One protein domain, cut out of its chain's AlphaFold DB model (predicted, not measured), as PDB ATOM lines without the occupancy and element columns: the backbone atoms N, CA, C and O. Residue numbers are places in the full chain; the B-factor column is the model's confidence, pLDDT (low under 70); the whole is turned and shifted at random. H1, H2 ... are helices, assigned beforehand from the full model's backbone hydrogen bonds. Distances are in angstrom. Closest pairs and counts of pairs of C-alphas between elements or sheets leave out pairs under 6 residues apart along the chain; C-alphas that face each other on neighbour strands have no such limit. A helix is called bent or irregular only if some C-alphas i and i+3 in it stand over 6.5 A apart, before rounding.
ATOM      1  N   LEU A 169     250.341 263.900 219.372       90.25
ATOM      2  CA  LEU A 169     249.057 263.370 218.941       90.25
ATOM      3  C   LEU A 169     248.680 263.893 217.553       90.25
ATOM      4  O   LEU A 169     248.429 263.083 216.663       90.25
ATOM      5  N   HIS A 170     248.768 265.207 217.325       88.94
ATOM      6  CA  HIS A 170     248.498 265.828 216.019       88.94
ATOM      7  C   HIS A 170     249.327 265.191 214.893       88.94
ATOM      8  O   HIS A 170     248.809 264.747 213.869       88.94
ATOM      9  N   ASN A 171     250.637 265.036 215.108       85.69
ATOM     10  CA  ASN A 171     251.522 264.397 214.129       85.69
ATOM     11  C   ASN A 171     251.247 262.897 213.939       85.69
ATOM     12  O   ASN A 171     251.614 262.330 212.905       85.69
ATOM     13  N   LEU A 172     250.702 262.213 214.947       90.31
ATOM     14  CA  LEU A 172     250.293 260.821 214.809       90.31
ATOM     15  C   LEU A 172     249.030 260.715 213.953       90.31
ATOM     16  O   LEU A 172     248.981 259.830 213.106       90.31
ATOM     17  N   GLU A 173     248.063 261.614 214.135       92.44
ATOM     18  CA  GLU A 173     246.826 261.662 213.348       92.44
ATOM     19  C   GLU A 173     247.117 261.887 211.862       92.44
ATOM     20  O   GLU A 173     246.727 261.059 211.041       92.44
ATOM     21  N   LEU A 174     247.918 262.904 211.525       89.12
ATOM     22  CA  LEU A 174     248.357 263.144 210.141       89.12
ATOM     23  C   LEU A 174     249.070 261.934 209.544       89.12
ATOM     24  O   LEU A 174     248.799 261.526 208.416       89.12
ATOM     25  N   TRP A 175     249.973 261.331 210.321       91.69
ATOM     26  CA  TRP A 175     250.694 260.149 209.872       91.69
ATOM     27  C   TRP A 175     249.749 258.969 209.622       91.69
ATOM     28  O   TRP A 175     249.973 258.241 208.665       91.69
ATOM     29  N   ILE A 176     248.713 258.763 210.445       94.50
ATOM     30  CA  ILE A 176     247.719 257.699 210.235       94.50
ATOM     31  C   ILE A 176     246.960 257.946 208.931       94.50
ATOM     32  O   ILE A 176     246.836 257.019 208.135       94.50
ATOM     33  N   THR A 177     246.517 259.179 208.678       92.50
ATOM     34  CA  THR A 177     245.829 259.543 207.431       92.50
ATOM     35  C   THR A 177     246.707 259.269 206.208       92.50
ATOM     36  O   THR A 177     246.291 258.554 205.298       92.50
ATOM     37  N   GLU A 178     247.951 259.755 206.212       92.00
ATOM     38  CA  GLU A 178     248.922 259.514 205.136       92.00
ATOM     39  C   GLU A 178     249.289 258.029 204.984       92.00
ATOM     40  O   GLU A 178     249.567 257.561 203.880       92.00
ATOM     41  N   PHE A 179     249.343 257.285 206.092       94.56
ATOM     42  CA  PHE A 179     249.669 255.863 206.106       94.56
ATOM     43  C   PHE A 179     248.533 255.035 205.504       94.56
ATOM     44  O   PHE A 179     248.790 254.226 204.619       94.56
ATOM     45  N   CYS A 180     247.288 255.277 205.918       95.69
ATOM     46  CA  CYS A 180     246.108 254.594 205.392       95.69
ATOM     47  C   CYS A 180     245.871 254.894 203.906       95.69
ATOM     48  O   CYS A 180     245.485 253.989 203.174       95.69
ATOM     49  N   ALA A 181     246.163 256.113 203.440       95.06
ATOM     50  CA  ALA A 181     246.019 256.490 202.030       95.06
ATOM     51  C   ALA A 181     246.924 255.691 201.068       95.06
ATOM     52  O   ALA A 181     246.671 255.667 199.867       95.06
ATOM     53  N   LYS A 182     247.983 255.048 201.578       95.12
ATOM     54  CA  LYS A 182     248.927 254.238 200.788       95.12
ATOM     55  C   LYS A 182     248.578 252.749 200.758       95.12
ATOM     56  O   LYS A 182     249.281 251.989 200.099       95.12
ATOM     57  N   LEU A 183     247.557 252.323 201.501       96.25
ATOM     58  CA  LEU A 183     247.177 250.918 201.624       96.25
ATOM     59  C   LEU A 183     246.067 250.553 200.623       96.25
ATOM     60  O   LEU A 183     245.265 251.416 200.260       96.25
ATOM     61  N   PRO A 184     245.958 249.270 200.235       96.12
ATOM     62  CA  PRO A 184     244.769 248.745 199.567       96.12
ATOM     63  C   PRO A 184     243.484 249.069 200.348       96.12
ATOM     64  O   PRO A 184     243.499 249.111 201.579       96.12
ATOM     65  N   ALA A 185     242.361 249.287 199.654       94.25
ATOM     66  CA  ALA A 185     241.124 249.790 200.267       94.25
ATOM     67  C   ALA A 185     240.588 248.899 201.408       94.25
ATOM     68  O   ALA A 185     240.137 249.407 202.438       94.25
ATOM     69  N   ASN A 186     240.687 247.575 201.254       91.75
ATOM     70  CA  ASN A 186     240.346 246.583 202.279       91.75
ATOM     71  C   ASN A 186     241.220 246.739 203.539       91.75
ATOM     72  O   ASN A 186     240.700 246.728 204.655       91.75
ATOM     73  N   HIS A 187     242.529 246.943 203.375       94.81
ATOM     74  CA  HIS A 187     243.462 247.134 204.490       94.81
ATOM     75  C   HIS A 187     243.292 248.500 205.148       94.81
ATOM     76  O   HIS A 187     243.262 248.597 206.376       94.81
ATOM     77  N   ALA A 188     243.134 249.551 204.341       95.81
ATOM     78  CA  ALA A 188     242.952 250.914 204.811       95.81
ATOM     79  C   ALA A 188     241.759 251.023 205.768       95.81
ATOM     80  O   ALA A 188     241.895 251.639 206.823       95.81
ATOM     81  N   LEU A 189     240.632 250.373 205.448       95.12
ATOM     82  CA  LEU A 189     239.430 250.384 206.284       95.12
ATOM     83  C   LEU A 189     239.689 249.773 207.670       95.12
ATOM     84  O   LEU A 189     239.446 250.432 208.680       95.12
ATOM     85  N   ILE A 190     240.248 248.560 207.724       95.50
ATOM     86  CA  ILE A 190     240.522 247.844 208.984       95.50
ATOM     87  C   ILE A 190     241.542 248.614 209.836       95.50
ATOM     88  O   ILE A 190     241.354 248.809 211.039       95.50
ATOM     89  N   VAL A 191     242.628 249.079 209.212       96.69
ATOM     90  CA  VAL A 191     243.705 249.806 209.896       96.69
ATOM     91  C   VAL A 191     243.201 251.145 210.428       96.69
ATOM     92  O   VAL A 191     243.487 251.485 211.578       96.69
ATOM     93  N   HIS A 192     242.426 251.889 209.635       96.06
ATOM     94  CA  HIS A 192     241.856 253.170 210.045       96.06
ATOM     95  C   HIS A 192     240.845 253.003 211.186       96.06
ATOM     96  O   HIS A 192     240.876 253.766 212.155       96.06
ATOM     97  N   GLU A 193     239.980 251.986 211.119       95.75
ATOM     98  CA  GLU A 193     239.011 251.684 212.174       95.75
ATOM     99  C   GLU A 193     239.723 251.343 213.494       95.75
ATOM    100  O   GLU A 193     239.435 251.945 214.536       95.75
ATOM    101  N   TYR A 194     240.725 250.459 213.451       96.31
ATOM    102  CA  TYR A 194     241.522 250.119 214.628       96.31
ATOM    103  C   TYR A 194     242.258 251.338 215.201       96.31
ATOM    104  O   TYR A 194     242.222 251.585 216.415       96.31
ATOM    105  N   ALA A 195     242.910 252.120 214.335       96.69
ATOM    106  CA  ALA A 195     243.641 253.318 214.724       96.69
ATOM    107  C   ALA A 195     242.721 254.333 215.413       96.69
ATOM    108  O   ALA A 195     243.052 254.822 216.493       96.69
ATOM    109  N   THR A 196     241.543 254.587 214.847       94.94
ATOM    110  CA  THR A 196     240.578 255.570 215.356       94.94
ATOM    111  C   THR A 196     239.986 255.143 216.697       94.94
ATOM    112  O   THR A 196     240.077 255.868 217.693       94.94
ATOM    113  N   TRP A 197     239.412 253.940 216.763       94.56
ATOM    114  CA  TRP A 197     238.593 253.525 217.905       94.56
ATOM    115  C   TRP A 197     239.390 252.958 219.080       94.56
ATOM    116  O   TRP A 197     238.898 252.968 220.219       94.56
ATOM    117  N   THR A 198     240.615 252.490 218.830       93.31
ATOM    118  CA  THR A 198     241.460 251.865 219.856       93.31
ATOM    119  C   THR A 198     242.650 252.736 220.235       93.31
ATOM    120  O   THR A 198     242.835 253.022 221.421       93.31
ATOM    121  N   ILE A 199     243.459 253.158 219.258       94.06
ATOM    122  CA  ILE A 199     244.705 253.887 219.522       94.06
ATOM    123  C   ILE A 199     244.408 255.359 219.824       94.06
ATOM    124  O   ILE A 199     244.657 255.813 220.941       94.06
ATOM    125  N   LEU A 200     243.833 256.089 218.865       94.62
ATOM    126  CA  LEU A 200     243.583 257.526 218.975       94.62
ATOM    127  C   LEU A 200     242.599 257.840 220.093       94.62
ATOM    128  O   LEU A 200     242.865 258.728 220.891       94.62
ATOM    129  N   ARG A 201     241.519 257.066 220.242       93.00
ATOM    130  CA  ARG A 201     240.588 257.248 221.366       93.00
ATOM    131  C   ARG A 201     241.271 257.152 222.735       93.00
ATOM    132  O   ARG A 201     240.933 257.910 223.639       93.00
ATOM    133  N   ARG A 202     242.229 256.230 222.902       92.12
ATOM    134  CA  ARG A 202     242.995 256.095 224.152       92.12
ATOM    135  C   ARG A 202     243.957 257.263 224.348       92.12
ATOM    136  O   ARG A 202     244.047 257.771 225.459       92.12
ATOM    137  N   LEU A 203     244.671 257.659 223.295       92.62
ATOM    138  CA  LEU A 203     245.637 258.756 223.368       92.62
ATOM    139  C   LEU A 203     244.948 260.103 223.596       92.62
ATOM    140  O   LEU A 203     245.361 260.811 224.498       92.62
ATOM    141  N   ARG A 204     243.840 260.395 222.903       92.44
ATOM    142  CA  ARG A 204     243.015 261.597 223.121       92.44
ATOM    143  C   ARG A 204     242.541 261.711 224.569       92.44
ATOM    144  O   ARG A 204     242.711 262.753 225.179       92.44
ATOM    145  N   ARG A 205     242.042 260.614 225.152       90.44
ATOM    146  CA  ARG A 205     241.650 260.590 226.572       90.44
ATOM    147  C   ARG A 205     242.841 260.791 227.517       90.44
ATOM    148  O   ARG A 205     242.681 261.360 228.583       90.44
ATOM    149  N   SER A 206     244.025 260.288 227.166       87.00
ATOM    150  CA  SER A 206     245.239 260.518 227.965       87.00
ATOM    151  C   SER A 206     245.717 261.968 227.866       87.00
ATOM    152  O   SER A 206     246.160 262.516 228.869       87.00
ATOM    153  N   ALA A 207     245.589 262.570 226.682       87.38
ATOM    154  CA  ALA A 207     245.976 263.944 226.378       87.38
ATOM    155  C   ALA A 207     245.137 264.993 227.125       87.38
ATOM    156  O   ALA A 207     245.588 266.118 227.290       87.38
ATOM    157  N   GLU A 208     243.956 264.627 227.641       86.50
ATOM    158  CA  GLU A 208     243.187 265.472 228.570       86.50
ATOM    159  C   GLU A 208     243.940 265.748 229.887       86.50
ATOM    160  O   GLU A 208     243.659 266.739 230.555       86.50
ATOM    161  N   TYR A 209     244.888 264.879 230.263       84.25
ATOM    162  CA  TYR A 209     245.642 264.972 231.518       84.25
ATOM    163  C   TYR A 209     247.136 265.240 231.302       84.25
ATOM    164  O   TYR A 209     247.748 265.959 232.088       84.25
ATOM    165  N   GLU A 210     247.743 264.631 230.281       83.69
ATOM    166  CA  GLU A 210     249.173 264.754 229.982       83.69
ATOM    167  C   GLU A 210     249.415 264.600 228.478       83.69
ATOM    168  O   GLU A 210     248.918 263.646 227.871       83.69
ATOM    169  N   ASP A 211     250.239 265.480 227.905       83.00
ATOM    170  CA  ASP A 211     250.663 265.409 226.505       83.00
ATOM    171  C   ASP A 211     251.181 264.015 226.114       83.00
ATOM    172  O   ASP A 211     251.924 263.338 226.840       83.00
ATOM    173  N   THR A 212     250.840 263.601 224.895       85.69
ATOM    174  CA  THR A 212     251.260 262.324 224.332       85.69
ATOM    175  C   THR A 212     252.780 262.245 224.260       85.69
ATOM    176  O   THR A 212     253.471 263.087 223.692       85.69
ATOM    177  N   ARG A 213     253.349 261.154 224.773       82.75
ATOM    178  CA  ARG A 213     254.798 260.931 224.752       82.75
ATOM    179  C   ARG A 213     255.244 260.415 223.384       82.75
ATOM    180  O   ARG A 213     254.609 259.543 222.785       82.75
ATOM    181  N   LYS A 214     256.442 260.814 222.937       80.62
ATOM    182  CA  LYS A 214     257.082 260.301 221.699       80.62
ATOM    183  C   LYS A 214     257.103 258.764 221.628       80.62
ATOM    184  O   LYS A 214     256.967 258.177 220.552       80.62
ATOM    185  N   THR A 215     257.263 258.093 222.770       80.50
ATOM    186  CA  THR A 215     257.248 256.624 222.876       80.50
ATOM    187  C   THR A 215     255.877 256.023 222.573       80.50
ATOM    188  O   THR A 215     255.820 254.999 221.893       80.50
ATOM    189  N   GLN A 216     254.788 256.666 223.000       86.69
ATOM    190  CA  GLN A 216     253.420 256.243 222.691       86.69
ATOM    191  C   GLN A 216     253.150 256.361 221.186       86.69
ATOM    192  O   GLN A 216     252.694 255.400 220.568       86.69
ATOM    193  N   GLY A 217     253.546 257.479 220.565       89.25
ATOM    194  CA  GLY A 217     253.454 257.651 219.112       89.25
ATOM    195  C   GLY A 217     254.297 256.632 218.330       89.25
ATOM    196  O   GLY A 217     253.859 256.105 217.309       89.25
ATOM    197  N   ARG A 218     255.505 256.292 218.805       87.44
ATOM    198  CA  ARG A 218     256.331 255.230 218.197       87.44
ATOM    199  C   ARG A 218     255.676 253.853 218.324       87.44
ATOM    200  O   ARG A 218     255.692 253.104 217.349       87.44
ATOM    201  N   ALA A 219     255.111 253.536 219.488       88.75
ATOM    202  CA  ALA A 219     254.407 252.280 219.721       88.75
ATOM    203  C   ALA A 219     253.188 252.149 218.796       88.75
ATOM    204  O   ALA A 219     253.055 251.134 218.126       88.75
ATOM    205  N   ALA A 220     252.380 253.208 218.663       93.12
ATOM    206  CA  ALA A 220     251.245 253.247 217.742       93.12
ATOM    207  C   ALA A 220     251.658 252.963 216.288       93.12
ATOM    208  O   ALA A 220     251.091 252.086 215.638       93.12
ATOM    209  N   ARG A 221     252.703 253.643 215.789       94.44
ATOM    210  CA  ARG A 221     253.236 253.406 214.435       94.44
ATOM    211  C   ARG A 221     253.760 251.982 214.252       94.44
ATOM    212  O   ARG A 221     253.617 251.412 213.177       94.44
ATOM    213  N   HIS A 222     254.407 251.419 215.272       92.25
ATOM    214  CA  HIS A 222     254.891 250.040 215.230       92.25
ATOM    215  C   HIS A 222     253.730 249.042 215.161       92.25
ATOM    216  O   HIS A 222     253.741 248.185 214.285       92.25
ATOM    217  N   THR A 223     252.707 249.216 216.002       93.56
ATOM    218  CA  THR A 223     251.483 248.409 215.980       93.56
ATOM    219  C   THR A 223     250.799 248.448 214.619       93.56
ATOM    220  O   THR A 223     250.505 247.397 214.067       93.56
ATOM    221  N   LEU A 224     250.585 249.634 214.041       95.88
ATOM    222  CA  LEU A 224     249.875 249.756 212.763       95.88
ATOM    223  C   LEU A 224     250.654 249.133 211.598       95.88
ATOM    224  O   LEU A 224     250.056 248.476 210.753       95.88
ATOM    225  N   ARG A 225     251.987 249.258 211.580       95.25
ATOM    226  CA  ARG A 225     252.822 248.539 210.603       95.25
ATOM    227  C   ARG A 225     252.769 247.024 210.787       95.25
ATOM    228  O   ARG A 225     252.768 246.311 209.795       95.25
ATOM    229  N   GLY A 226     252.748 246.545 212.030       93.38
ATOM    230  CA  GLY A 226     252.593 245.120 212.322       93.38
ATOM    231  C   GLY A 226     251.251 244.584 211.825       93.38
ATOM    232  O   GLY A 226     251.217 243.564 211.148       93.38
ATOM    233  N   ILE A 227     250.160 245.319 212.074       95.00
ATOM    234  CA  ILE A 227     248.825 244.960 211.577       95.00
ATOM    235  C   ILE A 227     248.831 244.867 210.053       95.00
ATOM    236  O   ILE A 227     248.358 243.871 209.527       95.00
ATOM    237  N   VAL A 228     249.402 245.849 209.346       95.56
ATOM    238  CA  VAL A 228     249.496 245.797 207.876       95.56
ATOM    239  C   VAL A 228     250.235 244.549 207.403       95.56
ATOM    240  O   VAL A 228     249.702 243.844 206.561       95.56
ATOM    241  N   LYS A 229     251.383 244.212 208.002       94.00
ATOM    242  CA  LYS A 229     252.111 242.979 207.660       94.00
ATOM    243  C   LYS A 229     251.287 241.714 207.886       94.00
ATOM    244  O   LYS A 229     251.410 240.759 207.133       94.00
ATOM    245  N   PHE A 230     250.470 241.691 208.937       93.88
ATOM    246  CA  PHE A 230     249.574 240.570 209.201       93.88
ATOM    247  C   PHE A 230     248.435 240.488 208.178       93.88
ATOM    248  O   PHE A 230     248.082 239.391 207.757       93.88
ATOM    249  N   LEU A 231     247.880 241.630 207.760       94.44
ATOM    250  CA  LEU A 231     246.878 241.686 206.695       94.44
ATOM    251  C   LEU A 231     247.465 241.236 205.346       94.44
ATOM    252  O   LEU A 231     246.869 240.399 204.686       94.44
ATOM    253  N   GLU A 232     248.662 241.708 204.988       94.56
ATOM    254  CA  GLU A 232     249.397 241.270 203.789       94.56
ATOM    255  C   GLU A 232     249.663 239.758 203.813       94.56
ATOM    256  O   GLU A 232     249.370 239.063 202.848       94.56
ATOM    257  N   TRP A 233     250.125 239.222 204.947       94.12
ATOM    258  CA  TRP A 233     250.327 237.781 205.101       94.12
ATOM    259  C   TRP A 233     249.024 236.979 204.965       94.12
ATOM    260  O   TRP A 233     249.033 235.871 204.431       94.12
ATOM    261  N   MET A 234     247.900 237.509 205.452       93.25
ATOM    262  CA  MET A 234     246.596 236.863 205.296       93.25
ATOM    263  C   MET A 234     246.158 236.814 203.830       93.25
ATOM    264  O   MET A 234     245.700 235.761 203.391       93.25
ATOM    265  N   ASP A 235     246.352 237.904 203.082       93.19
ATOM    266  CA  ASP A 235     246.085 237.953 201.642       93.19
ATOM    267  C   ASP A 235     246.966 236.939 200.884       93.19
ATOM    268  O   ASP A 235     246.455 236.172 200.070       93.19
ATOM    269  N   ASP A 236     248.260 236.844 201.219       93.38
ATOM    270  CA  ASP A 236     249.196 235.880 200.613       93.38
ATOM    271  C   ASP A 236     248.805 234.407 200.861       93.38
ATOM    272  O   ASP A 236     249.192 233.519 200.098       93.38
ATOM    273  N   ASN A 237     248.052 234.131 201.930       91.12
ATOM    274  CA  ASN A 237     247.599 232.787 202.308       91.12
ATOM    275  C   ASN A 237     246.107 232.546 202.006       91.12
ATOM    276  O   ASN A 237     245.570 231.517 202.418       91.12
ATOM    277  N   ASP A 238     245.443 233.474 201.308       91.25
ATOM    278  CA  ASP A 238     244.012 233.434 200.969       91.25
ATOM    279  C   ASP A 238     243.096 233.243 202.200       91.25
ATOM    280  O   ASP A 238     242.105 232.505 202.204       91.25
ATOM    281  N   VAL A 239     243.448 233.905 203.307       90.81
ATOM    282  CA  VAL A 239     242.699 233.872 204.568       90.81
ATOM    283  C   VAL A 239     242.046 235.226 204.816       90.81
ATOM    284  O   VAL A 239     242.696 236.260 204.798       90.81
ATOM    285  N   SER A 240     240.755 235.241 205.158       89.75
ATOM    286  CA  SER A 240     240.090 236.478 205.587       89.75
ATOM    287  C   SER A 240     240.134 236.651 207.108       89.75
ATOM    288  O   SER A 240     240.050 235.680 207.862       89.75
ATOM    289  N   LEU A 241     240.121 237.898 207.590       89.69
ATOM    290  CA  LEU A 241     240.079 238.202 209.029       89.69
ATOM    291  C   LEU A 241     238.875 237.557 209.750       89.69
ATOM    292  O   LEU A 241     238.958 237.219 210.935       89.69
ATOM    293  N   ARG A 242     237.750 237.363 209.051       89.19
ATOM    294  CA  ARG A 242     236.546 236.710 209.590       89.19
ATOM    295  C   ARG A 242     236.704 235.191 209.673       89.19
ATOM    296  O   ARG A 242     236.253 234.587 210.647       89.19
ATOM    297  N   THR A 243     237.314 234.580 208.660       89.19
ATOM    298  CA  THR A 243     237.497 233.122 208.554       89.19
ATOM    299  C   THR A 243     238.835 232.635 209.101       89.19
ATOM    300  O   THR A 243     239.086 231.437 209.045       89.19
ATOM    301  N   LEU A 244     239.647 233.532 209.675       90.94
ATOM    302  CA  LEU A 244     240.964 233.252 210.240       90.94
ATOM    303  C   LEU A 244     240.939 232.021 211.165       90.94
ATOM    304  O   LEU A 244     240.376 232.095 212.268       90.94
ATOM    305  N   PRO A 245     241.549 230.896 210.745       91.06
ATOM    306  CA  PRO A 245     241.622 229.706 211.570       91.06
ATOM    307  C   PRO A 245     242.751 229.848 212.598       91.06
ATOM    308  O   PRO A 245     243.781 230.475 212.345       91.06
ATOM    309  N   GLN A 246     242.565 229.247 213.775       91.44
ATOM    310  CA  GLN A 246     243.538 229.318 214.871       91.44
ATOM    311  C   GLN A 246     244.945 228.814 214.471       91.44
ATOM    312  O   GLN A 246     245.905 229.518 214.779       91.44
ATOM    313  N   PRO A 247     245.099 227.695 213.728       90.75
ATOM    314  CA  PRO A 247     246.417 227.236 213.289       90.75
ATOM    315  C   PRO A 247     247.158 228.246 212.407       90.75
ATOM    316  O   PRO A 247     248.356 228.423 212.571       90.75
ATOM    317  N   ALA A 248     246.454 228.962 211.522       90.06
ATOM    318  CA  ALA A 248     247.069 229.983 210.672       90.06
ATOM    319  C   ALA A 248     247.591 231.165 211.506       90.06
ATOM    320  O   ALA A 248     248.716 231.621 211.305       90.06
ATOM    321  N   LEU A 249     246.818 231.621 212.499       90.12
ATOM    322  CA  LEU A 249     247.276 232.648 213.440       90.12
ATOM    323  C   LEU A 249     248.539 232.201 214.197       90.12
ATOM    324  O   LEU A 249     249.454 232.996 214.398       90.12
ATOM    325  N   GLU A 250     248.603 230.937 214.609       88.69
ATOM    326  CA  GLU A 250     249.766 230.372 215.299       88.69
ATOM    327  C   GLU A 250     250.987 230.242 214.378       88.69
ATOM    328  O   GLU A 250     252.097 230.556 214.806       88.69
ATOM    329  N   THR A 251     250.793 229.871 213.107       89.62
ATOM    330  CA  THR A 251     251.849 229.884 212.080       89.62
ATOM    331  C   THR A 251     252.405 231.288 211.862       89.62
ATOM    332  O   THR A 251     253.619 231.469 211.788       89.62
ATOM    333  N   PHE A 252     251.545 232.305 211.812       88.25
ATOM    334  CA  PHE A 252     252.026 233.679 211.736       88.25
ATOM    335  C   PHE A 252     252.835 234.044 212.987       88.25
ATOM    336  O   PHE A 252     253.963 234.522 212.876       88.25
ATOM    337  N   LEU A 253     252.306 233.762 214.182       85.38
ATOM    338  CA  LEU A 253     252.962 234.072 215.456       85.38
ATOM    339  C   LEU A 253     254.304 233.355 215.660       85.38
ATOM    340  O   LEU A 253     255.142 233.875 216.392       85.38
ATOM    341  N   SER A 254     254.525 232.192 215.041       84.12
ATOM    342  CA  SER A 254     255.825 231.514 215.076       84.12
ATOM    343  C   SER A 254     256.848 232.136 214.119       84.12
ATOM    344  O   SER A 254     258.049 232.032 214.363       84.12
ATOM    345  N   SER A 255     256.389 232.820 213.066       80.44
ATOM    346  CA  SER A 255     257.243 233.490 212.077       80.44
ATOM    347  C   SER A 255     257.713 234.890 212.496       80.44
ATOM    348  O   SER A 255     258.710 235.388 211.967       80.44
ATOM    349  N   VAL A 256     257.034 235.530 213.458       74.00
ATOM    350  CA  VAL A 256     257.356 236.889 213.923       74.00
ATOM    351  C   VAL A 256     257.816 236.915 215.388       74.00
ATOM    352  O   VAL A 256     257.252 236.222 216.235       74.00
ATOM    353  N   PRO A 257     258.819 237.741 215.751       67.38
ATOM    354  CA  PRO A 257     259.217 237.912 217.148       67.38
ATOM    355  C   PRO A 257     258.051 238.455 217.983       67.38
ATOM    356  O   PRO A 257     257.445 239.436 217.572       67.38
ATOM    357  N   HIS A 258     257.786 237.866 219.159       64.75
ATOM    358  CA  HIS A 258     256.689 238.196 220.093       64.75
ATOM    359  C   HIS A 258     256.071 239.601 219.932       64.75
ATOM    360  O   HIS A 258     256.474 240.578 220.574       64.75
ATOM    361  N   GLU A 259     255.030 239.688 219.107       72.56
ATOM    362  CA  GLU A 259     254.372 240.950 218.802       72.56
ATOM    363  C   GLU A 259     253.309 241.285 219.852       72.56
ATOM    364  O   GLU A 259     252.168 240.825 219.813       72.56
ATOM    365  N   SER A 260     253.689 242.135 220.810       76.94
ATOM    366  CA  SER A 260     252.826 242.551 221.934       76.94
ATOM    367  C   SER A 260     251.486 243.187 221.531       76.94
ATOM    368  O   SER A 260     250.577 243.280 222.357       76.94
ATOM    369  N   TRP A 261     251.354 243.630 220.279       86.31
ATOM    370  CA  TRP A 261     250.152 244.265 219.757       86.31
ATOM    371  C   TRP A 261     249.088 243.260 219.283       86.31
ATOM    372  O   TRP A 261     247.897 243.579 219.342       86.31
ATOM    373  N   MET A 262     249.484 242.047 218.878       89.19
ATOM    374  CA  MET A 262     248.591 241.065 218.248       89.19
ATOM    375  C   MET A 262     247.394 240.674 219.130       89.19
ATOM    376  O   MET A 262     246.260 240.739 218.652       89.19
ATOM    377  N   PRO A 263     247.563 240.361 220.432       88.19
ATOM    378  CA  PRO A 263     246.434 240.007 221.293       88.19
ATOM    379  C   PRO A 263     245.370 241.105 221.367       88.19
ATOM    380  O   PRO A 263     244.175 240.829 221.291       88.19
ATOM    381  N   ALA A 264     245.796 242.368 221.461       89.44
ATOM    382  CA  ALA A 264     244.877 243.499 221.501       89.44
ATOM    383  C   ALA A 264     244.137 243.686 220.167       89.44
ATOM    384  O   ALA A 264     242.955 244.034 220.173       89.44
ATOM    385  N   PHE A 265     244.814 243.448 219.041       93.38
ATOM    386  CA  PHE A 265     244.205 243.500 217.714       93.38
ATOM    387  C   PHE A 265     243.175 242.381 217.508       93.38
ATOM    388  O   PHE A 265     242.039 242.679 217.160       93.38
ATOM    389  N   ILE A 266     243.503 241.123 217.819       92.56
ATOM    390  CA  ILE A 266     242.577 239.984 217.666       92.56
ATOM    391  C   ILE A 266     241.345 240.123 218.573       92.56
ATOM    392  O   ILE A 266     240.223 239.845 218.146       92.56
ATOM    393  N   VAL A 267     241.514 240.609 219.809       91.12
ATOM    394  CA  VAL A 267     240.379 240.892 220.710       91.12
ATOM    395  C   VAL A 267     239.453 241.962 220.129       91.12
ATOM    396  O   VAL A 267     238.232 241.842 220.240       91.12
ATOM    397  N   TRP A 268     240.014 243.003 219.510       94.19
ATOM    398  CA  TRP A 268     239.226 244.012 218.807       94.19
ATOM    399  C   TRP A 268     238.545 243.427 217.559       94.19
ATOM    400  O   TRP A 268     237.335 243.581 217.415       94.19
ATOM    401  N   ALA A 269     239.272 242.679 216.725       93.19
ATOM    402  CA  ALA A 269     238.765 242.089 215.486       93.19
ATOM    403  C   ALA A 269     237.623 241.092 215.737       93.19
ATOM    404  O   ALA A 269     236.652 241.047 214.987       93.19
ATOM    405  N   ARG A 270     237.663 240.357 216.856       91.69
ATOM    406  CA  ARG A 270     236.540 239.517 217.295       91.69
ATOM    407  C   ARG A 270     235.258 240.324 217.500       91.69
ATOM    408  O   ARG A 270     234.185 239.851 217.142       91.69
ATOM    409  N   ARG A 271     235.361 241.529 218.071       90.06
ATOM    410  CA  ARG A 271     234.210 242.405 218.342       90.06
ATOM    411  C   ARG A 271     233.742 243.157 217.095       90.06
ATOM    412  O   ARG A 271     232.540 243.279 216.911       90.06
ATOM    413  N   ALA A 272     234.668 243.646 216.272       90.38
ATOM    414  CA  ALA A 272     234.366 244.482 215.106       90.38
ATOM    415  C   ALA A 272     234.043 243.672 213.834       90.38
ATOM    416  O   ALA A 272     233.143 244.029 213.082       90.38
ATOM    417  N   HIS A 273     234.728 242.545 213.611       89.69
ATOM    418  CA  HIS A 273     234.656 241.770 212.361       89.69
ATOM    419  C   HIS A 273     234.196 240.312 212.545       89.69
ATOM    420  O   HIS A 273     233.995 239.592 211.562       89.69
ATOM    421  N   GLY A 274     233.982 239.863 213.787       87.50
ATOM    422  CA  GLY A 274     233.497 238.511 214.086       87.50
ATOM    423  C   GLY A 274     234.559 237.413 213.954       87.50
ATOM    424  O   GLY A 274     234.208 236.249 213.764       87.50
TER     425      GLY A 274
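What this domain is: This is residues 169 to 274 of the 486 residues of an uncharacterized protein of Glaciihabitans arcticus (UniProt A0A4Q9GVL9). Three helices, H1, H2 and H3, make an up-and-down bundle, their centres forming a triangle, and two shorter helices, H4 and H5, lie crosswise on the side away from H1. H5 crosses near H2 and H3, H4 lies near the later part of H3, and the bundle is only partly closed, since H1 meets H3 with residues 169 to 172 alone. The printed part has 106 residues with five named helices, in the order H1 to H5, and no named strand, and its class is all helix. It is compact, with a radius of gyration of the C-alphas of 14.2 A, yet elongated, spanning 42 by 27 by 24 A.

Where its parts are: H1, residues 169 to 180, begins at C-alpha 169 (249.057, 263.370, 218.941) and is 16.4 A long from first to last C-alpha. H2, residues 185 to 207, is 30.1 A long, with a kink of 29 degrees near residue 195. It is neither bent nor irregular, but only just: C-alphas 197 and 200 are 6.5 A apart. H3, residues 214 to 236, is 33.2 A long and ends at C-alpha 236 (249.196, 235.880, 200.613). H4, residues 246 to 255, is 14.6 A long. H5, residues 262 to 272, is 15.0 A long and ends at C-alpha 272 (234.366, 244.482, 215.106).

How they stand to each other: H1 and H2 form a helical hairpin and touch at a shallow tilt of 6 degrees, opposite ways; their closest C-alphas, of Cys 180 and Ala 188, are 4.9 A apart. H2 and H3 form a second hairpin and touch at a shallow tilt of 21 degrees, opposite ways, closest at the C-alphas of His 187 and Leu 231, 6.8 A. H1 and H3 only just touch, with 3 pairs of C-alphas within 8 A, through residues 169 to 172 and 217 to 221 alone; the closest are those of Leu 172 and Gly 217, 6.2 A. H5 is close to H2 but not clearly touching, about perpendicular at 74 degrees, with the C-alphas of Tyr 194 and Trp 268 closest at 7.7 A. H5 is also close to H3 but not clearly touching, at a steep tilt of 69 degrees, only just short of about perpendicular; the closest C-alphas, of Ile 227 and Met 262, are 7.7 A apart. H4 is close to H3 but not clearly touching, at a steep tilt of 60 degrees, with the C-alphas of Phe 230 and Phe 252 closest at 7.7 A. H4 and H5 are apart. Every O i to N i+4 pair is within hydrogen-bond range in H1, H3 and H4, against 15 of 19 in H2 and 6 of 7 in H5.

The domain as a whole: The two C-alphas farthest apart, of Tyr 209 and Asp 238, are 43.9 A apart. The printed part has no cut. The link from H1 to H2 is tight, the other three are short, and no link is long. The mean pLDDT of the printed part is 90.3, and residues 257 to 258 are under 70.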